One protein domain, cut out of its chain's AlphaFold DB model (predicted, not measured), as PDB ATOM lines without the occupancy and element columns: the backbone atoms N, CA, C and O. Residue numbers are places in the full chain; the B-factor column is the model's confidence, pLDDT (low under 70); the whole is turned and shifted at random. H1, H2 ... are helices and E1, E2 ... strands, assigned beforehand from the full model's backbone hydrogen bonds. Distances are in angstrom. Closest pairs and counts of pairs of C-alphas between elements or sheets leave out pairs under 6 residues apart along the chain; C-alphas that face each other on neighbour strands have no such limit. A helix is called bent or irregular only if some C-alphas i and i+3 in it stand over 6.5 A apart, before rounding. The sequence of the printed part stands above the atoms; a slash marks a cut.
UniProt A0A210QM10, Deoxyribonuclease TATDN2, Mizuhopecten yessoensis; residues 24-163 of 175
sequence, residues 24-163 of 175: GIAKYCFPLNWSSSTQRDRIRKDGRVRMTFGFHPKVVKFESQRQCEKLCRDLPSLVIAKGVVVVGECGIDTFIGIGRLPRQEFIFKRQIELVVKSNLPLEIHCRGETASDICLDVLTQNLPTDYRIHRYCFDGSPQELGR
ATOM      1  N   GLY A  24      22.373  10.890 -97.658       79.12
ATOM      2  CA  GLY A  24      21.148  10.097 -97.693       79.12
ATOM      3  C   GLY A  24      21.327   8.853 -98.558       79.12
ATOM      4  O   GLY A  24      21.795   8.955 -99.690       79.12
ATOM      5  N   ILE A  25      20.927   7.685 -98.050       82.25
ATOM      6  CA  ILE A  25      20.832   6.462 -98.857       82.25
ATOM      7  C   ILE A  25      19.389   6.285 -99.336       82.25
ATOM      8  O   ILE A  25      18.497   6.011 -98.528       82.25
ATOM      9  N   ALA A  26      19.176   6.422-100.644       86.56
ATOM     10  CA  ALA A  26      17.911   6.144-101.311       86.56
ATOM     11  C   ALA A  26      17.847   4.665-101.730       86.56
ATOM     12  O   ALA A  26      18.723   4.176-102.444       86.56
ATOM     13  N   LYS A  27      16.806   3.959-101.281       87.75
ATOM     14  CA  LYS A  27      16.632   2.522-101.520       87.75
ATOM     15  C   LYS A  27      15.728   2.257-102.718       87.75
ATOM     16  O   LYS A  27      14.552   2.612-102.689       87.75
ATOM     17  N   TYR A  28      16.248   1.564-103.727       88.88
ATOM     18  CA  TYR A  28      15.501   1.157-104.918       88.88
ATOM     19  C   TYR A  28      15.387  -0.365-104.985       88.88
ATOM     20  O   TYR A  28      15.960  -1.011-105.860       88.88
ATOM     21  N   CYS A  29      14.618  -0.943-104.062       88.56
ATOM     22  CA  CYS A  29      14.452  -2.394-103.934       88.56
ATOM     23  C   CYS A  29      13.131  -2.946-104.509       88.56
ATOM     24  O   CYS A  29      12.947  -4.158-104.601       88.56
ATOM     25  N   PHE A  30      12.206  -2.073-104.921       90.19
ATOM     26  CA  PHE A  30      10.972  -2.454-105.612       90.19
ATOM     27  C   PHE A  30      10.967  -1.856-107.022       90.19
ATOM     28  O   PHE A  30      10.890  -0.631-107.135       90.19
ATOM     29  N   PRO A  31      11.014  -2.679-108.087       86.06
ATOM     30  CA  PRO A  31      11.126  -2.201-109.468       86.06
ATOM     31  C   PRO A  31      10.035  -1.225-109.891       86.06
ATOM     32  O   PRO A  31      10.310  -0.248-110.579       86.06
ATOM     33  N   LEU A  32       8.810  -1.453-109.422       85.00
ATOM     34  CA  LEU A  32       7.665  -0.581-109.691       85.00
ATOM     35  C   LEU A  32       7.840   0.833-109.116       85.00
ATOM     36  O   LEU A  32       7.266   1.783-109.637       85.00
ATOM     37  N   ASN A  33       8.670   0.983-108.081       85.12
ATOM     38  CA  ASN A  33       8.965   2.263-107.440       85.12
ATOM     39  C   ASN A  33      10.233   2.915-108.000       85.12
ATOM     40  O   ASN A  33      10.669   3.960-107.512       85.12
ATOM     41  N   TRP A  34      10.879   2.297-108.990       87.31
ATOM     42  CA  TRP A  34      12.039   2.898-109.616       87.31
ATOM     43  C   TRP A  34      11.599   4.127-110.401       87.31
ATOM     44  O   TRP A  34      10.913   4.035-111.415       87.31
ATOM     45  N   SER A  35      12.041   5.294-109.939       75.62
ATOM     46  CA  SER A  35      11.861   6.568-110.636       75.62
ATOM     47  C   SER A  35      12.310   6.466-112.100       75.62
ATOM     48  O   SER A  35      13.197   5.662-112.405       75.62
ATOM     49  N   SER A  36      11.749   7.284-112.995       84.88
ATOM     50  CA  SER A  36      12.114   7.282-114.423       84.88
ATOM     51  C   SER A  36      13.621   7.485-114.640       84.88
ATOM     52  O   SER A  36      14.314   7.979-113.749       84.88
ATOM     53  N   SER A  37      14.150   7.132-115.818       82.88
ATOM     54  CA  SER A  37      15.571   7.355-116.150       82.88
ATOM     55  C   SER A  37      16.006   8.791-115.847       82.88
ATOM     56  O   SER A  37      16.950   8.996-115.089       82.88
ATOM     57  N   THR A  38      15.230   9.776-116.300       85.69
ATOM     58  CA  THR A  38      15.479  11.201-116.052       85.69
ATOM     59  C   THR A  38      15.506  11.557-114.563       85.69
ATOM     60  O   THR A  38      16.365  12.320-114.126       85.69
ATOM     61  N   GLN A  39      14.575  11.029-113.761       84.81
ATOM     62  CA  GLN A  39      14.558  11.283-112.316       84.81
ATOM     63  C   GLN A  39      15.739  10.607-111.608       84.81
ATOM     64  O   GLN A  39      16.381  11.244-110.774       84.81
ATOM     65  N   ARG A  40      16.080   9.363-111.977       86.25
ATOM     66  CA  ARG A  40      17.273   8.675-111.454       86.25
ATOM     67  C   ARG A  40      18.531   9.472-111.748       86.25
ATOM     68  O   ARG A  40      19.339   9.665-110.849       86.25
ATOM     69  N   ASP A  41      18.677   9.980-112.965       84.44
ATOM     70  CA  ASP A  41      19.861  10.742-113.355       84.44
ATOM     71  C   ASP A  41      19.974  12.069-112.599       84.44
ATOM     72  O   ASP A  41      21.083  12.504-112.291       84.44
ATOM     73  N   ARG A  42      18.848  12.700-112.238       85.56
ATOM     74  CA  ARG A  42      18.847  13.874-111.350       85.56
ATOM     75  C   ARG A  42      19.317  13.513-109.943       85.56
ATOM     76  O   ARG A  42      20.211  14.175-109.427       85.56
ATOM     77  N   ILE A  43      18.770  12.451-109.353       84.44
ATOM     78  CA  ILE A  43      19.132  12.005-107.996       84.44
ATOM     79  C   ILE A  43      20.609  11.592-107.934       84.44
ATOM     80  O   ILE A  43      21.314  11.979-107.008       84.44
ATOM     81  N   ARG A  44      21.114  10.894-108.958       83.12
ATOM     82  CA  ARG A  44      22.527  10.481-109.072       83.12
ATOM     83  C   ARG A  44      23.515  11.643-109.169       83.12
ATOM     84  O   ARG A  44      24.696  11.460-108.875       83.12
ATOM     85  N   LYS A  45      23.068  12.814-109.631       84.06
ATOM     86  CA  LYS A  45      23.900  14.025-109.709       84.06
ATOM     87  C   LYS A  45      24.010  14.742-108.366       84.06
ATOM     88  O   LYS A  45      24.969  15.489-108.184       84.06
ATOM     89  N   ASP A  46      23.083  14.515-107.435       83.81
ATOM     90  CA  ASP A  46      23.188  15.088-106.097       83.81
ATOM     91  C   ASP A  46      24.285  14.363-105.310       83.81
ATOM     92  O   ASP A  46      24.148  13.208-104.906       83.81
ATOM     93  N   GLY A  47      25.397  15.062-105.076       82.00
ATOM     94  CA  GLY A  47      26.546  14.525-104.354       82.00
ATOM     95  C   GLY A  47      26.239  14.088-102.918       82.00
ATOM     96  O   GLY A  47      27.032  13.327-102.363       82.00
ATOM     97  N   ARG A  48      25.106  14.503-102.337       83.94
ATOM     98  CA  ARG A  48      24.646  14.134-100.988       83.94
ATOM     99  C   ARG A  48      23.835  12.841-100.973       83.94
ATOM    100  O   ARG A  48      23.585  12.293 -99.904       83.94
ATOM    101  N   VAL A  49      23.424  12.329-102.131       83.69
ATOM    102  CA  VAL A  49      22.638  11.097-102.219       83.69
ATOM    103  C   VAL A  49      23.514   9.950-102.713       83.69
ATOM    104  O   VAL A  49      24.345  10.082-103.615       83.69
ATOM    105  N   ARG A  50      23.347   8.798-102.077       87.94
ATOM    106  CA  ARG A  50      23.849   7.506-102.532       87.94
ATOM    107  C   ARG A  50      22.673   6.558-102.674       87.94
ATOM    108  O   ARG A  50      21.622   6.767-102.072       87.94
ATOM    109  N   MET A  51      22.821   5.546-103.511       88.94
ATOM    110  CA  MET A  51      21.706   4.690-103.896       88.94
ATOM    111  C   MET A  51      22.030   3.226-103.644       88.94
ATOM    112  O   MET A  51      23.176   2.792-103.802       88.94
ATOM    113  N   THR A  52      20.990   2.474-103.305       92.19
ATOM    114  CA  THR A  52      20.995   1.013-103.361       92.19
ATOM    115  C   THR A  52      20.037   0.569-104.455       92.19
ATOM    116  O   THR A  52      18.985   1.186-104.639       92.19
ATOM    117  N   PHE A  53      20.414  -0.459-105.214       94.44
ATOM    118  CA  PHE A  53      19.539  -1.088-106.204       94.44
ATOM    119  C   PHE A  53      19.489  -2.588-105.967       94.44
ATOM    120  O   PHE A  53      20.523  -3.244-105.849       94.44
ATOM    121  N   GLY A  54      18.279  -3.130-105.951       95.31
ATOM    122  CA  GLY A  54      18.053  -4.553-105.770       95.31
ATOM    123  C   GLY A  54      16.584  -4.924-105.903       95.31
ATOM    124  O   GLY A  54      15.754  -4.133-106.353       95.31
ATOM    125  N   PHE A  55      16.273  -6.143-105.492       96.19
ATOM    126  CA  PHE A  55      14.942  -6.716-105.465       96.19
ATOM    127  C   PHE A  55      14.663  -7.264-104.075       96.19
ATOM    128  O   PHE A  55      15.221  -8.290-103.673       96.19
ATOM    129  N   HIS A  56      13.757  -6.589-103.376       96.25
ATOM    130  CA  HIS A  56      13.249  -7.021-102.087       96.25
ATOM    131  C   HIS A  56      12.542  -8.382-102.258       96.25
ATOM    132  O   HIS A  56      11.793  -8.540-103.226       96.25
ATOM    133  N   PRO A  57      12.674  -9.348-101.324       96.25
ATOM    134  CA  PRO A  57      12.078 -10.689-101.441       96.25
ATOM    135  C   PRO A  57      10.597 -10.679-101.829       96.25
ATOM    136  O   PRO A  57      10.151 -11.423-102.695       96.25
ATOM    137  N   LYS A  58       9.828  -9.759-101.243       95.62
ATOM    138  CA  LYS A  58       8.410  -9.515-101.552       95.62
ATOM    139  C   LYS A  58       8.078  -9.192-103.012       95.62
ATOM    140  O   LYS A  58       6.904  -9.297-103.357       95.62
ATOM    141  N   VAL A  59       9.042  -8.854-103.872       94.75
ATOM    142  CA  VAL A  59       8.795  -8.623-105.306       94.75
ATOM    143  C   VAL A  59       8.110  -9.826-105.966       94.75
ATOM    144  O   VAL A  59       7.261  -9.661-106.836       94.75
ATOM    145  N   VAL A  60       8.384 -11.042-105.479       94.75
ATOM    146  CA  VAL A  60       7.811 -12.295-105.994       94.75
ATOM    147  C   VAL A  60       6.293 -12.407-105.812       94.75
ATOM    148  O   VAL A  60       5.674 -13.291-106.402       94.75
ATOM    149  N   LYS A  61       5.685 -11.545-104.981       93.75
ATOM    150  CA  LYS A  61       4.224 -11.432-104.867       93.75
ATOM    151  C   LYS A  61       3.591 -10.750-106.072       93.75
ATOM    152  O   LYS A  61       2.432 -11.018-106.364       93.75
ATOM    153  N   PHE A  62       4.333  -9.848-106.700       91.81
ATOM    154  CA  PHE A  62       3.829  -8.949-107.731       91.81
ATOM    155  C   PHE A  62       4.309  -9.366-109.117       91.81
ATOM    156  O   PHE A  62       3.637  -9.099-110.103       91.81
ATOM    157  N   GLU A  63       5.440 -10.071-109.180       92.44
ATOM    158  CA  GLU A  63       6.090 -10.426-110.432       92.44
ATOM    159  C   GLU A  63       6.069 -11.937-110.692       92.44
ATOM    160  O   GLU A  63       6.310 -12.772-109.811       92.44
ATOM    161  N   SER A  64       5.808 -12.293-111.952       93.38
ATOM    162  CA  SER A  64       5.952 -13.666-112.443       93.38
ATOM    163  C   SER A  64       7.424 -14.093-112.487       93.38
ATOM    164  O   SER A  64       8.321 -13.253-112.508       93.38
ATOM    165  N   GLN A  65       7.689 -15.399-112.582       92.00
ATOM    166  CA  GLN A  65       9.052 -15.926-112.742       92.00
ATOM    167  C   GLN A  65       9.786 -15.281-113.933       92.00
ATOM    168  O   GLN A  65      10.889 -14.761-113.780       92.00
ATOM    169  N   ARG A  66       9.128 -15.223-115.097       95.50
ATOM    170  CA  ARG A  66       9.664 -14.595-116.315       95.50
ATOM    171  C   ARG A  66      10.005 -13.118-116.105       95.50
ATOM    172  O   ARG A  66      10.986 -12.617-116.657       95.50
ATOM    173  N   GLN A  67       9.188 -12.412-115.328       94.25
ATOM    174  CA  GLN A  67       9.402 -10.999-115.044       94.25
ATOM    175  C   GLN A  67      10.542 -10.802-114.035       94.25
ATOM    176  O   GLN A  67      11.396  -9.952-114.266       94.25
ATOM    177  N   CYS A  68      10.653 -11.647-113.006       94.56
ATOM    178  CA  CYS A  68      11.823 -11.694-112.123       94.56
ATOM    179  C   CYS A  68      13.124 -11.960-112.896       94.56
ATOM    180  O   CYS A  68      14.130 -11.299-112.654       94.56
ATOM    181  N   GLU A  69      13.113 -12.879-113.860       95.31
ATOM    182  CA  GLU A  69      14.266 -13.143-114.728       95.31
ATOM    183  C   GLU A  69      14.638 -11.937-115.584       95.31
ATOM    184  O   GLU A  69      15.819 -11.617-115.714       95.31
ATOM    185  N   LYS A  70      13.644 -11.249-116.158       95.06
ATOM    186  CA  LYS A  70      13.871 -10.009-116.906       95.06
ATOM    187  C   LYS A  70      14.516  -8.946-116.022       95.06
ATOM    188  O   LYS A  70      15.557  -8.413-116.381       95.06
ATOM    189  N   LEU A  71      13.953  -8.718-114.841       93.62
ATOM    190  CA  LEU A  71      14.494  -7.792-113.854       93.62
ATOM    191  C   LEU A  71      15.950  -8.136-113.495       93.62
ATOM    192  O   LEU A  71      16.809  -7.256-113.520       93.62
ATOM    193  N   CYS A  72      16.263  -9.412-113.250       95.06
ATOM    194  CA  CYS A  72      17.633  -9.860-112.971       95.06
ATOM    195  C   CYS A  72      18.601  -9.624-114.139       95.06
ATOM    196  O   CYS A  72      19.771  -9.341-113.892       95.06
ATOM    197  N   ARG A  73      18.138  -9.707-115.393       95.12
ATOM    198  CA  ARG A  73      18.955  -9.354-116.568       95.12
ATOM    199  C   ARG A  73      19.231  -7.855-116.664       95.12
ATOM    200  O   ARG A  73      20.320  -7.478-117.079       95.12
ATOM    201  N   ASP A  74      18.275  -7.022-116.264       92.62
ATOM    202  CA  ASP A  74      18.368  -5.565-116.405       92.62
ATOM    203  C   ASP A  74      19.155  -4.913-115.245       92.62
ATOM    204  O   ASP A  74      19.834  -3.899-115.443       92.62
ATOM    205  N   LEU A  75      19.117  -5.505-114.042       94.19
ATOM    206  CA  LEU A  75      19.727  -4.969-112.814       94.19
ATOM    207  C   LEU A  75      21.214  -4.577-112.931       94.19
ATOM    208  O   LEU A  75      21.554  -3.497-112.441       94.19
ATOM    209  N   PRO A  76      22.107  -5.365-113.567       95.06
ATOM    210  CA  PRO A  76      23.527  -5.019-113.653       95.06
ATOM    211  C   PRO A  76      23.770  -3.624-114.236       95.06
ATOM    212  O   PRO A  76      24.589  -2.875-113.708       95.06
ATOM    213  N   SER A  77      22.999  -3.228-115.256       91.81
ATOM    214  CA  SER A  77      23.109  -1.904-115.887       91.81
ATOM    215  C   SER A  77      22.770  -0.749-114.936       91.81
ATOM    216  O   SER A  77      23.302   0.355-115.061       91.81
ATOM    217  N   LEU A  78      21.900  -0.997-113.954       90.69
ATOM    218  CA  LEU A  78      21.507  -0.009-112.955       90.69
ATOM    219  C   LEU A  78      22.533   0.100-111.833       90.69
ATOM    220  O   LEU A  78      22.737   1.206-111.332       90.69
ATOM    221  N   VAL A  79      23.164  -1.019-111.471       91.19
ATOM    222  CA  VAL A  79      24.143  -1.109-110.382       91.19
ATOM    223  C   VAL A  79      25.490  -0.491-110.754       91.19
ATOM    224  O   VAL A  79      26.094   0.165-109.914       91.19
ATOM    225  N   ILE A  80      25.942  -0.610-112.005       87.50
ATOM    226  CA  ILE A  80      27.213  -0.004-112.456       87.50
ATOM    227  C   ILE A  80      27.158   1.528-112.593       87.50
ATOM    228  O   ILE A  80      28.157   2.174-112.902       87.50
ATOM    229  N   ALA A  81      25.983   2.130-112.417       84.00
ATOM    230  CA  ALA A  81      25.806   3.559-112.595       84.00
ATOM    231  C   ALA A  81      26.372   4.372-111.419       84.00
ATOM    232  O   ALA A  81      26.349   3.956-110.260       84.00
ATOM    233  N   LYS A  82      26.805   5.604-111.712       81.88
ATOM    234  CA  LYS A  82      27.334   6.539-110.709       81.88
ATOM    235  C   LYS A  82      26.350   6.746-109.551       81.88
ATOM    236  O   LYS A  82      25.161   6.967-109.769       81.88
ATOM    237  N   GLY A  83      26.874   6.733-108.324       84.62
ATOM    238  CA  GLY A  83      26.116   6.996-107.095       84.62
ATOM    239  C   GLY A  83      25.518   5.751-106.437       84.62
ATOM    240  O   GLY A  83      25.053   5.848-105.300       84.62
ATOM    241  N   VAL A  84      25.566   4.590-107.100       90.12
ATOM    242  CA  VAL A  84      25.231   3.305-106.478       90.12
ATOM    243  C   VAL A  84      26.413   2.821-105.649       90.12
ATOM    244  O   VAL A  84      27.554   2.855-106.100       90.12
ATOM    245  N   VAL A  85      26.138   2.414-104.412       90.56
ATOM    246  CA  VAL A  85      27.178   2.021-103.444       90.56
ATOM    247  C   VAL A  85      26.923   0.674-102.789       90.56
ATOM    248  O   VAL A  85      27.801   0.179-102.097       90.56
ATOM    249  N   VAL A  86      25.732   0.103-102.972       91.38
ATOM    250  CA  VAL A  86      25.289  -1.148-102.347       91.38
ATOM    251  C   VAL A  86      24.290  -1.831-103.285       91.38
ATOM    252  O   VAL A  86      23.473  -1.157-103.920       91.38
ATOM    253  N   VAL A  87      24.332  -3.161-103.351       94.50
ATOM    254  CA  VAL A  87      23.287  -3.969-103.999       94.50
ATOM    255  C   VAL A  87      22.304  -4.451-102.936       94.50
ATOM    256  O   VAL A  87      22.709  -4.898-101.869       94.50
ATOM    257  N   GLY A  88      21.011  -4.355-103.223       93.31
ATOM    258  CA  GLY A  88      19.931  -4.643-102.284       93.31
ATOM    259  C   GLY A  88      18.974  -3.457-102.153       93.31
ATOM    260  O   GLY A  88      19.064  -2.471-102.877       93.31
ATOM    261  N   GLU A  89      18.002  -3.487-101.258       94.25
ATOM    262  CA  GLU A  89      17.699  -4.529-100.275       94.25
ATOM    263  C   GLU A  89      17.181  -5.831-100.919       94.25
ATOM    264  O   GLU A  89      16.277  -5.792-101.754       94.25
ATOM    265  N   CYS A  90      17.763  -6.977-100.552       95.88
ATOM    266  CA  CYS A  90      17.437  -8.308-101.089       95.88
ATOM    267  C   CYS A  90      17.523  -9.393-100.011       95.88
ATOM    268  O   CYS A  90      18.044  -9.119 -98.945       95.88
ATOM    269  N   GLY A  91      17.033 -10.609-100.239       95.75
ATOM    270  CA  GLY A  91      17.135 -11.685 -99.244       95.75
ATOM    271  C   GLY A  91      15.881 -12.538 -99.181       95.75
ATOM    272  O   GLY A  91      15.278 -12.804-100.222       95.75
ATOM    273  N   ILE A  92      15.495 -12.950 -97.971       96.50
ATOM    274  CA  ILE A  92      14.417 -13.907 -97.708       96.50
ATOM    275  C   ILE A  92      13.388 -13.312 -96.743       96.50
ATOM    276  O   ILE A  92      13.711 -12.735 -95.707       96.50
ATOM    277  N   ASP A  93      12.114 -13.473 -97.076       95.75
ATOM    278  CA  ASP A  93      10.980 -13.139 -96.225       95.75
ATOM    279  C   ASP A  93      10.033 -14.345 -96.169       95.75
ATOM    280  O   ASP A  93       9.301 -14.634 -97.121       95.75
ATOM    281  N   THR A  94      10.065 -15.088 -95.064       94.38
ATOM    282  CA  THR A  94       9.201 -16.264 -94.870       94.38
ATOM    283  C   THR A  94       7.823 -15.885 -94.332       94.38
ATOM    284  O   THR A  94       6.872 -16.647 -94.505       94.38
ATOM    285  N   PHE A  95       7.654 -14.659 -93.818       92.12
ATOM    286  CA  PHE A  95       6.357 -14.117 -93.390       92.12
ATOM    287  C   PHE A  95       5.357 -14.004 -94.552       92.12
ATOM    288  O   PHE A  95       4.142 -14.001 -94.358       92.12
ATOM    289  N   ILE A  96       5.847 -13.939 -95.793       90.88
ATOM    290  CA  ILE A  96       5.004 -13.937 -96.992       90.88
ATOM    291  C   ILE A  96       4.665 -15.324 -97.564       90.88
ATOM    292  O   ILE A  96       4.057 -15.412 -98.642       90.88
ATOM    293  N   GLY A  97       5.016 -16.382 -96.837       86.75
ATOM    294  CA  GLY A  97       4.678 -17.769 -97.131       86.75
ATOM    295  C   GLY A  97       5.777 -18.532 -97.873       86.75
ATOM    296  O   GLY A  97       6.341 -18.057 -98.862       86.75
ATOM    297  N   ILE A  98       6.010 -19.768 -97.425       84.88
ATOM    298  CA  ILE A  98       7.078 -20.663 -97.899       84.88
ATOM    299  C   ILE A  98       6.929 -21.104 -99.360       84.88
ATOM    300  O   ILE A  98       7.926 -21.323-100.036       84.88
ATOM    301  N   GLY A  99       5.707 -21.150 -99.907       87.25
ATOM    302  CA  GLY A  99       5.478 -21.557-101.304       87.25
ATOM    303  C   GLY A  99       6.131 -20.633-102.344       87.25
ATOM    304  O   GLY A  99       6.211 -20.972-103.520       87.25
ATOM    305  N   ARG A 100       6.610 -19.455-101.923       91.69
ATOM    306  CA  ARG A 100       7.328 -18.494-102.772       91.69
ATOM    307  C   ARG A 100       8.844 -18.553-102.592       91.69
ATOM    308  O   ARG A 100       9.550 -17.866-103.329       91.69
ATOM    309  N   LEU A 101       9.335 -19.348-101.642       94.75
ATOM    310  CA  LEU A 101      10.746 -19.424-101.280       94.75
ATOM    311  C   LEU A 101      11.659 -19.750-102.473       94.75
ATOM    312  O   LEU A 101      12.618 -19.003-102.658       94.75
ATOM    313  N   PRO A 102      11.335 -20.709-103.369       95.31
ATOM    314  CA  PRO A 102      12.196 -20.990-104.521       95.31
ATOM    315  C   PRO A 102      12.429 -19.766-105.417       95.31
ATOM    316  O   PRO A 102      13.530 -19.549-105.918       95.31
ATOM    317  N   ARG A 103      11.406 -18.915-105.590       95.44
ATOM    318  CA  ARG A 103      11.544 -17.680-106.375       95.44
ATOM    319  C   ARG A 103      12.346 -16.621-105.623       95.44
ATOM    320  O   ARG A 103      13.105 -15.899-106.262       95.44
ATOM    321  N   GLN A 104      12.185 -16.524-104.302       97.31
ATOM    322  CA  GLN A 104      12.977 -15.611-103.470       97.31
ATOM    323  C   GLN A 104      14.463 -15.980-103.510       97.31
ATOM    324  O   GLN A 104      15.294 -15.122-103.792       97.31
ATOM    325  N   GLU A 105      14.797 -17.258-103.331       96.44
ATOM    326  CA  GLU A 105      16.174 -17.742-103.441       96.44
ATOM    327  C   GLU A 105      16.755 -17.506-104.831       96.44
ATOM    328  O   GLU A 105      17.895 -17.062-104.948       96.44
ATOM    329  N   PHE A 106      15.970 -17.751-105.886       96.25
ATOM    330  CA  PHE A 106      16.394 -17.480-107.256       96.25
ATOM    331  C   PHE A 106      16.825 -16.017-107.429       96.25
ATOM    332  O   PHE A 106      17.950 -15.754-107.850       96.25
ATOM    333  N   ILE A 107      15.969 -15.051-107.071       97.00
ATOM    334  CA  ILE A 107      16.311 -13.626-107.214       97.00
ATOM    335  C   ILE A 107      17.410 -13.182-106.243       97.00
ATOM    336  O   ILE A 107      18.141 -12.239-106.546       97.00
ATOM    337  N   PHE A 108      17.533 -13.823-105.080       97.38
ATOM    338  CA  PHE A 108      18.559 -13.493-104.098       97.38
ATOM    339  C   PHE A 108      19.942 -13.933-104.589       97.38
ATOM    340  O   PHE A 108      20.856 -13.112-104.653       97.38
ATOM    341  N   LYS A 109      20.063 -15.176-105.074       96.88
ATOM    342  CA  LYS A 109      21.294 -15.713-105.678       96.88
ATOM    343  C   LYS A 109      21.772 -14.855-106.852       96.88
ATOM    344  O   LYS A 109      22.943 -14.496-106.909       96.88
ATOM    345  N   ARG A 110      20.863 -14.406-107.729       96.94
ATOM    346  CA  ARG A 110      21.208 -13.491-108.837       96.94
ATOM    347  C   ARG A 110      21.794 -12.157-108.381       96.94
ATOM    348  O   ARG A 110      22.665 -11.606-109.049       96.94
ATOM    349  N   GLN A 111      21.316 -11.624-107.262       96.75
ATOM    350  CA  GLN A 111      21.850 -10.385-106.704       96.75
ATOM    351  C   GLN A 111      23.208 -10.609-106.038       96.75
ATOM    352  O   GLN A 111      24.088  -9.770-106.198       96.75
ATOM    353  N   ILE A 112      23.422 -11.759-105.393       95.50
ATOM    354  CA  ILE A 112      24.729 -12.158-104.852       95.50
ATOM    355  C   ILE A 112      25.769 -12.341-105.970       95.50
ATOM    356  O   ILE A 112      26.883 -11.833-105.867       95.50
ATOM    357  N   GLU A 113      25.405 -12.973-107.087       94.50
ATOM    358  CA  GLU A 113      26.287 -13.068-108.261       94.50
ATOM    359  C   GLU A 113      26.739 -11.677-108.744       94.50
ATOM    360  O   GLU A 113      27.891 -11.480-109.136       94.50
ATOM    361  N   LEU A 114      25.831 -10.695-108.731       94.44
ATOM    362  CA  LEU A 114      26.127  -9.320-109.132       94.44
ATOM    363  C   LEU A 114      27.006  -8.589-108.111       94.44
ATOM    364  O   LEU A 114      27.896  -7.831-108.494       94.44
ATOM    365  N   VAL A 115      26.769  -8.823-106.825       92.25
ATOM    366  CA  VAL A 115      27.563  -8.308-105.705       92.25
ATOM    367  C   VAL A 115      29.023  -8.711-105.874       92.25
ATOM    368  O   VAL A 115      29.872  -7.831-105.978       92.25
ATOM    369  N   VAL A 116      29.300 -10.006-106.060       90.31
ATOM    370  CA  VAL A 116      30.662 -10.522-106.284       90.31
ATOM    371  C   VAL A 116      31.315  -9.868-107.504       90.31
ATOM    372  O   VAL A 116      32.457  -9.424-107.433       90.31
ATOM    373  N   LYS A 117      30.582  -9.744-108.619       91.44
ATOM    374  CA  LYS A 117      31.100  -9.128-109.856       91.44
ATOM    375  C   LYS A 117      31.386  -7.632-109.725       91.44
ATOM    376  O   LYS A 117      32.275  -7.126-110.401       91.44
ATOM    377  N   SER A 118      30.606  -6.920-108.916       89.50
ATOM    378  CA  SER A 118      30.711  -5.464-108.746       89.50
ATOM    379  C   SER A 118      31.573  -5.049-107.552       89.50
ATOM    380  O   SER A 118      31.897  -3.870-107.431       89.50
ATOM    381  N   ASN A 119      31.942  -5.996-106.681       88.75
ATOM    382  CA  ASN A 119      32.640  -5.759-105.416       88.75
ATOM    383  C   ASN A 119      31.958  -4.688-104.534       88.75
ATOM    384  O   ASN A 119      32.602  -3.939-103.793       88.75
ATOM    385  N   LEU A 120      30.630  -4.578-104.645       90.06
ATOM    386  CA  LEU A 120      29.818  -3.694-103.816       90.06
ATOM    387  C   LEU A 120      29.333  -4.443-102.572       90.06
ATOM    388  O   LEU A 120      29.028  -5.630-102.667       90.06
ATOM    389  N   PRO A 121      29.198  -3.783-101.412       90.44
ATOM    390  CA  PRO A 121      28.519  -4.370-100.264       90.44
ATOM    391  C   PRO A 121      27.092  -4.819-100.600       90.44
ATOM    392  O   PRO A 121      26.444  -4.283-101.508       90.44
ATOM    393  N   LEU A 122      26.593  -5.764 -99.810       90.31
ATOM    394  CA  LEU A 122      25.248  -6.317 -99.935       90.31
ATOM    395  C   LEU A 122      24.343  -5.844 -98.791       90.31
ATOM    396  O   LEU A 122      24.706  -5.982 -97.626       90.31
ATOM    397  N   GLU A 123      23.157  -5.325 -99.107       92.88
ATOM    398  CA  GLU A 123      22.103  -5.028 -98.132       92.88
ATOM    399  C   GLU A 123      21.045  -6.137 -98.120       92.88
ATOM    400  O   GLU A 123      20.376  -6.393 -99.128       92.88
ATOM    401  N   ILE A 124      20.882  -6.772 -96.958       92.56
ATOM    402  CA  ILE A 124      20.085  -7.983 -96.778       92.56
ATOM    403  C   ILE A 124      18.828  -7.705 -95.950       92.56
ATOM    404  O   ILE A 124      18.907  -7.136 -94.866       92.56
ATOM    405  N   HIS A 125      17.683  -8.178 -96.427       93.50
ATOM    406  CA  HIS A 125      16.438  -8.368 -95.693       93.50
ATOM    407  C   HIS A 125      16.295  -9.844 -95.337       93.50
ATOM    408  O   HIS A 125      16.177 -10.683 -96.229       93.50
ATOM    409  N   CYS A 126      16.261 -10.153 -94.046       91.00
ATOM    410  CA  CYS A 126      15.888 -11.476 -93.552       91.00
ATOM    411  C   CYS A 126      14.774 -11.281 -92.530       91.00
ATOM    412  O   CYS A 126      14.998 -10.622 -91.515       91.00
ATOM    413  N   ARG A 127      13.580 -11.807 -92.818       91.81
ATOM    414  CA  ARG A 127      12.412 -11.677 -91.937       91.81
ATOM    415  C   ARG A 127      11.585 -12.957 -91.877       91.81
ATOM    416  O   ARG A 127      11.141 -13.457 -92.911       91.81
ATOM    417  N   GLY A 128      11.274 -13.386 -90.658       88.69
ATOM    418  CA  GLY A 128      10.477 -14.577 -90.354       88.69
ATOM    419  C   GLY A 128      11.331 -15.725 -89.815       88.69
ATOM    420  O   GLY A 128      12.553 -15.688 -89.925       88.69
ATOM    421  N   GLU A 129      10.678 -16.729 -89.225       85.69
ATOM    422  CA  GLU A 129      11.309 -17.712 -88.325       85.69
ATOM    423  C   GLU A 129      12.543 -18.402 -88.918       85.69
ATOM    424  O   GLU A 129      13.591 -18.426 -88.289       85.69
ATOM    425  N   THR A 130      12.443 -18.905 -90.150       89.62
ATOM    426  CA  THR A 130      13.542 -19.617 -90.827       89.62
ATOM    427  C   THR A 130      14.320 -18.750 -91.820       89.62
ATOM    428  O   THR A 130      15.211 -19.239 -92.509       89.62
ATOM    429  N   ALA A 131      13.994 -17.458 -91.941       91.88
ATOM    430  CA  ALA A 131      14.579 -16.607 -92.976       91.88
ATOM    431  C   ALA A 131      16.078 -16.367 -92.760       91.88
ATOM    432  O   ALA A 131      16.823 -16.340 -93.734       91.88
ATOM    433  N   SER A 132      16.512 -16.205 -91.506       89.62
ATOM    434  CA  SER A 132      17.924 -16.014 -91.162       89.62
ATOM    435  C   SER A 132      18.795 -17.194 -91.585       89.62
ATOM    436  O   SER A 132      19.825 -16.981 -92.222       89.62
ATOM    437  N   ASP A 133      18.369 -18.420 -91.276       89.88
ATOM    438  CA  ASP A 133      19.133 -19.626 -91.608       89.88
ATOM    439  C   ASP A 133      19.217 -19.821 -93.123       89.88
ATOM    440  O   ASP A 133      20.304 -20.005 -93.661       89.88
ATOM    441  N   ILE A 134      18.105 -19.639 -93.842       93.38
ATOM    442  CA  ILE A 134      18.103 -19.732 -95.309       93.38
ATOM    443  C   ILE A 134      18.976 -18.634 -95.930       93.38
ATOM    444  O   ILE A 134      19.736 -18.892 -96.864       93.38
ATOM    445  N   CYS A 135      18.875 -17.396 -95.428       91.94
ATOM    446  CA  CYS A 135      19.742 -16.304 -95.858       91.94
ATOM    447  C   CYS A 135      21.212 -16.714 -95.725       91.94
ATOM    448  O   CYS A 135      21.974 -16.574 -96.677       91.94
ATOM    449  N   LEU A 136      21.601 -17.228 -94.560       89.25
ATOM    450  CA  LEU A 136      22.968 -17.639 -94.299       89.25
ATOM    451  C   LEU A 136      23.423 -18.789 -95.198       89.25
ATOM    452  O   LEU A 136      24.521 -18.715 -95.744       89.25
ATOM    453  N   ASP A 137      22.608 -19.824 -95.375       91.69
ATOM    454  CA  ASP A 137      22.945 -20.952 -96.245       91.69
ATOM    455  C   ASP A 137      23.235 -20.463 -97.666       91.69
ATOM    456  O   ASP A 137      24.235 -20.833 -98.281       91.69
ATOM    457  N   VAL A 138      22.407 -19.548 -98.177       92.62
ATOM    458  CA  VAL A 138      22.640 -18.935 -99.486       92.62
ATOM    459  C   VAL A 138      23.915 -18.082 -99.487       92.62
ATOM    460  O   VAL A 138      24.685 -18.161-100.441       92.62
ATOM    461  N   LEU A 139      24.176 -17.279 -98.453       90.81
ATOM    462  CA  LEU A 139      25.366 -16.420 -98.393       90.81
ATOM    463  C   LEU A 139      26.658 -17.239 -98.318       90.81
ATOM    464  O   LEU A 139      27.560 -17.016 -99.116       90.81
ATOM    465  N   THR A 140      26.735 -18.210 -97.413       87.94
ATOM    466  CA  THR A 140      27.927 -19.047 -97.184       87.94
ATOM    467  C   THR A 140      28.300 -19.896 -98.397       87.94
ATOM    468  O   THR A 140      29.477 -20.147 -98.634       87.94
ATOM    469  N   GLN A 141      27.317 -20.295 -99.206       89.81
ATOM    470  CA  GLN A 141      27.553 -21.028-100.450       89.81
ATOM    471  C   GLN A 141      28.032 -20.139-101.608       89.81
ATOM    472  O   GLN A 141      28.582 -20.661-102.574       89.81
ATOM    473  N   ASN A 142      27.779 -18.825-101.564       89.00
ATOM    474  CA  ASN A 142      27.918 -17.948-102.735       89.00
ATOM    475  C   ASN A 142      28.816 -16.718-102.518       89.00
ATOM    476  O   ASN A 142      29.132 -16.031-103.490       89.00
ATOM    477  N   LEU A 143      29.229 -16.418-101.283       86.19
ATOM    478  CA  LEU A 143      30.117 -15.306-100.950       86.19
ATOM    479  C   LEU A 143      31.409 -15.793-100.281       86.19
ATOM    480  O   LEU A 143      31.377 -16.752 -99.509       86.19
ATOM    481  N   PRO A 144      32.538 -15.097-100.511       81.25
ATOM    482  CA  PRO A 144      33.723 -15.229 -99.672       81.25
ATOM    483  C   PRO A 144      33.403 -14.964 -98.195       81.25
ATOM    484  O   PRO A 144      32.532 -14.156 -97.870       81.25
ATOM    485  N   THR A 145      34.138 -15.612 -97.295       75.94
ATOM    486  CA  THR A 145      33.925 -15.515 -95.841       75.94
ATOM    487  C   THR A 145      34.178 -14.118 -95.268       75.94
ATOM    488  O   THR A 145      33.663 -13.799 -94.202       75.94
ATOM    489  N   ASP A 146      34.942 -13.279 -95.963       74.81
ATOM    490  CA  ASP A 146      35.282 -11.904 -95.585       74.81
ATOM    491  C   ASP A 146      34.420 -10.843 -96.300       74.81
ATOM    492  O   ASP A 146      34.688  -9.640 -96.212       74.81
ATOM    493  N   TYR A 147      33.363 -11.260 -97.009       79.44
ATOM    494  CA  TYR A 147      32.535 -10.338 -97.779       79.44
ATOM    495  C   TYR A 147      31.695  -9.411 -96.885       79.44
ATOM    496  O   TYR A 147      31.034  -9.829 -95.936       79.44
ATOM    497  N   ARG A 148      31.657  -8.116 -97.229       77.25
ATOM    498  CA  ARG A 148      30.939  -7.096 -96.448       77.25
ATOM    499  C   ARG A 148      29.434  -7.140 -96.712       77.25
ATOM    500  O   ARG A 148      28.978  -6.817 -97.813       77.25
ATOM    501  N   ILE A 149      28.665  -7.442 -95.671       80.44
ATOM    502  CA  ILE A 149      27.198  -7.456 -95.695       80.44
ATOM    503  C   ILE A 149      26.619  -6.509 -94.642       80.44
ATOM    504  O   ILE A 149      27.197  -6.296 -93.579       80.44
ATOM    505  N   HIS A 150      25.448  -5.953 -94.928       82.75
ATOM    506  CA  HIS A 150      24.650  -5.181 -93.991       82.75
ATOM    507  C   HIS A 150      23.245  -5.780 -93.922       82.75
ATOM    508  O   HIS A 150      22.496  -5.723 -94.897       82.75
ATOM    509  N   ARG A 151      22.861  -6.341 -92.771       81.56
ATOM    510  CA  ARG A 151      21.493  -6.822 -92.548       81.56
ATOM    511  C   ARG A 151      20.605  -5.671 -92.082       81.56
ATOM    512  O   ARG A 151      20.788  -5.125 -90.998       81.56
ATOM    513  N   TYR A 152      19.640  -5.302 -92.914       77.00
ATOM    514  CA  TYR A 152      18.676  -4.258 -92.617       77.00
ATOM    515  C   TYR A 152      17.663  -4.709 -91.559       77.00
ATOM    516  O   TYR A 152      17.172  -5.834 -91.603       77.00
ATOM    517  N   CYS A 153      17.339  -3.791 -90.639       71.94
ATOM    518  CA  CYS A 153      16.317  -3.953 -89.600       71.94
ATOM    519  C   CYS A 153      16.439  -5.281 -88.832       71.94
ATOM    520  O   CYS A 153      15.456  -6.002 -88.696       71.94
ATOM    521  N   PHE A 154      17.656  -5.594 -88.358       78.94
ATOM    522  CA  PHE A 154      17.924  -6.778 -87.543       78.94
ATOM    523  C   PHE A 154      16.940  -6.869 -86.369       78.94
ATOM    524  O   PHE A 154      16.924  -6.006 -85.492       78.94
ATOM    525  N   ASP A 155      16.138  -7.926 -86.377       74.81
ATOM    526  CA  ASP A 155      15.145  -8.298 -85.369       74.81
ATOM    527  C   ASP A 155      15.483  -9.647 -84.706       74.81
ATOM    528  O   ASP A 155      14.637 -10.259 -84.056       74.81
ATOM    529  N   GLY A 156      16.722 -10.114 -84.890       74.75
ATOM    530  CA  GLY A 156      17.211 -11.394 -84.390       74.75
ATOM    531  C   GLY A 156      17.539 -11.399 -82.896       74.75
ATOM    532  O   GLY A 156      17.523 -10.376 -82.207       74.75
ATOM    533  N   SER A 157      17.862 -12.586 -82.386       79.81
ATOM    534  CA  SER A 157      18.172 -12.786 -80.963       79.81
ATOM    535  C   SER A 157      19.631 -12.428 -80.618       79.81
ATOM    536  O   SER A 157      20.503 -12.467 -81.489       79.81
ATOM    537  N   PRO A 158      19.964 -12.142 -79.345       80.94
ATOM    538  CA  PRO A 158      21.357 -12.007 -78.909       80.94
ATOM    539  C   PRO A 158      22.226 -13.233 -79.227       80.94
ATOM    540  O   PRO A 158      23.410 -13.091 -79.523       80.94
ATOM    541  N   GLN A 159      21.647 -14.436 -79.207       80.75
ATOM    542  CA  GLN A 159      22.330 -15.671 -79.593       80.75
ATOM    543  C   GLN A 159      22.738 -15.639 -81.069       80.75
ATOM    544  O   GLN A 159      23.832 -16.072 -81.421       80.75
ATOM    545  N   GLU A 160      21.886 -15.070 -81.921       73.25
ATOM    546  CA  GLU A 160      22.157 -14.892 -83.344       73.25
ATOM    547  C   GLU A 160      23.265 -13.861 -83.603       73.25
ATOM    548  O   GLU A 160      24.050 -14.043 -84.526       73.25
ATOM    549  N   LEU A 161      23.406 -12.829 -82.761       74.12
ATOM    550  CA  LEU A 161      24.547 -11.899 -82.823       74.12
ATOM    551  C   LEU A 161      25.880 -12.562 -82.437       74.12
ATOM    552  O   LEU A 161      26.931 -12.142 -82.912       74.12
ATOM    553  N   GLY A 162      25.848 -13.579 -81.571       66.75
ATOM    554  CA  GLY A 162      27.032 -14.317 -81.113       66.75
ATOM    555  C   GLY A 162      27.531 -15.392 -82.088       66.75
ATOM    556  O   GLY A 162      28.506 -16.091 -81.797       66.75
ATOM    557  N   ARG A 163      26.859 -15.553 -83.228       69.94
ATOM    558  CA  ARG A 163      27.203 -16.514 -84.274       69.94
ATOM    559  C   ARG A 163      28.524 -16.151 -84.955       69.94
ATOM    560  O   ARG A 163      28.679 -15.066 -85.499       69.94
TER     561      ARG A 163
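What this domain is: This is residues 24 to 163 of the 175 residues of the protein "Deoxyribonuclease TATDN2" of Mizuhopecten yessoensis (UniProt A0A210QM10). A strongly twisted sheet of five parallel strands, curled like part of a barrel, has three helices, H3, H4 and H5, packed side by side along it, with H4 between the other two. The long strand E3 lies near the middle of the whole, while H1 beside E2 and the small H6 near the last printed residue mark the two ends of its length. The printed part has 140 residues, with six named helices and five named strands in the chain order E1 H1 E2 H2 H3 E3 H4 E4 H5 E5 H6, and the order across the sheet is E1 E2 E3 E4 E5. The class is mixed, helices and strands; the whole is compact, with a radius of gyration of the C-alphas of 14.8 A and spans of 43 by 33 by 25 A.

Where its parts are: Start with the sheet: find C-alpha 24 at (21.148, 10.097, -97.693), where E1 begins and runs to residue 28. Its further strands are E2, residues 49 to 53, E3, residues 84 to 93 and 24.1 A long, E4, residues 122 to 127 and 16.0 A long, and E5, residues 149 to 151. The longest helix is H4, residues 98 to 118, which runs 30.1 A from C-alpha 98 at (7.078, -20.663, -97.899). Look next for H3, residues 65 to 79 and 21.3 A long, and H5, residues 131 to 142 and 16.6 A long. H1 takes residues 37 to 45 over 12.5 A, H2 residues 57 to 61 over 8.6 A, and H6 residues 158 to 161, ending with C-alpha 161 at (24.547, -11.899, -82.823).

How they stand to each other: Across the sheet, look for N 26 and O 50 at 2.9 A between E1 and E2, N 88 and O 53 at 2.9 A between E2 and E3, N 125 and O 90 at 2.7 A between E3 and E4, and N 124 and O 150 at 2.8 A between E4 and E5. The pairing of E3 is staggered: its residues 84 to 87 pair with E2 and 87 to 93 with E4. Four strand-helix-strand units, each two parallel neighbour strands with one or more helices between, have right-handed crossovers: E1, H1, E2; E2, H2 H3, E3; E3, H4, E4; and E4, H5, E5. H3 and H4 are on the same face of the sheet, making two layers, helices on one face of a sheet. H4 lies over E3 and E4 at a height over the sheet of 8.3 A, and the closest C-alphas of H4 and E3 are those of Gly 91 and Phe 108, 5.4 A apart. H4 is irregular, with C-alphas 99 and 102 at 7.5 A, and has a kink of 27 degrees near residue 105; H3 is only just irregular, with C-alphas 73 and 76 at 6.9 A. H4 is the hub, touching three helices. It touches H3 at a shallow tilt of 24 degrees, the same way, closest at the C-alphas of Cys 72 and Arg 110, 6.6 A. Its residues 105 to 113 alone touch H5, at a steep tilt of 40 degrees, the same way, closest at the C-alphas of Ile 112 and Asn 142, 6.9 A. Its residues 100 to 108 alone touch H2, closest at the C-alphas of Pro 57 and Gln 104, 5.4 A. H1 only grazes the sheet, with residues 40 to 44, and H6 is not on it. In H1 and H5 every O i to N i+4 pair is within hydrogen-bond range; H3 has 8 of 11, H4 15 of 17, and H2 0 of 1 but 2 of 2 O i to N i+3 pairs, while H6 is too short for an O i to N i+4 pair.

The domain as a whole: Look for the two farthest C-alphas at Thr 38 and Gln 159, 45.8 A apart. The printed part has no cut, and no link is long. Its mean pLDDT is 88.7, and residues 162 to 163 are under 70.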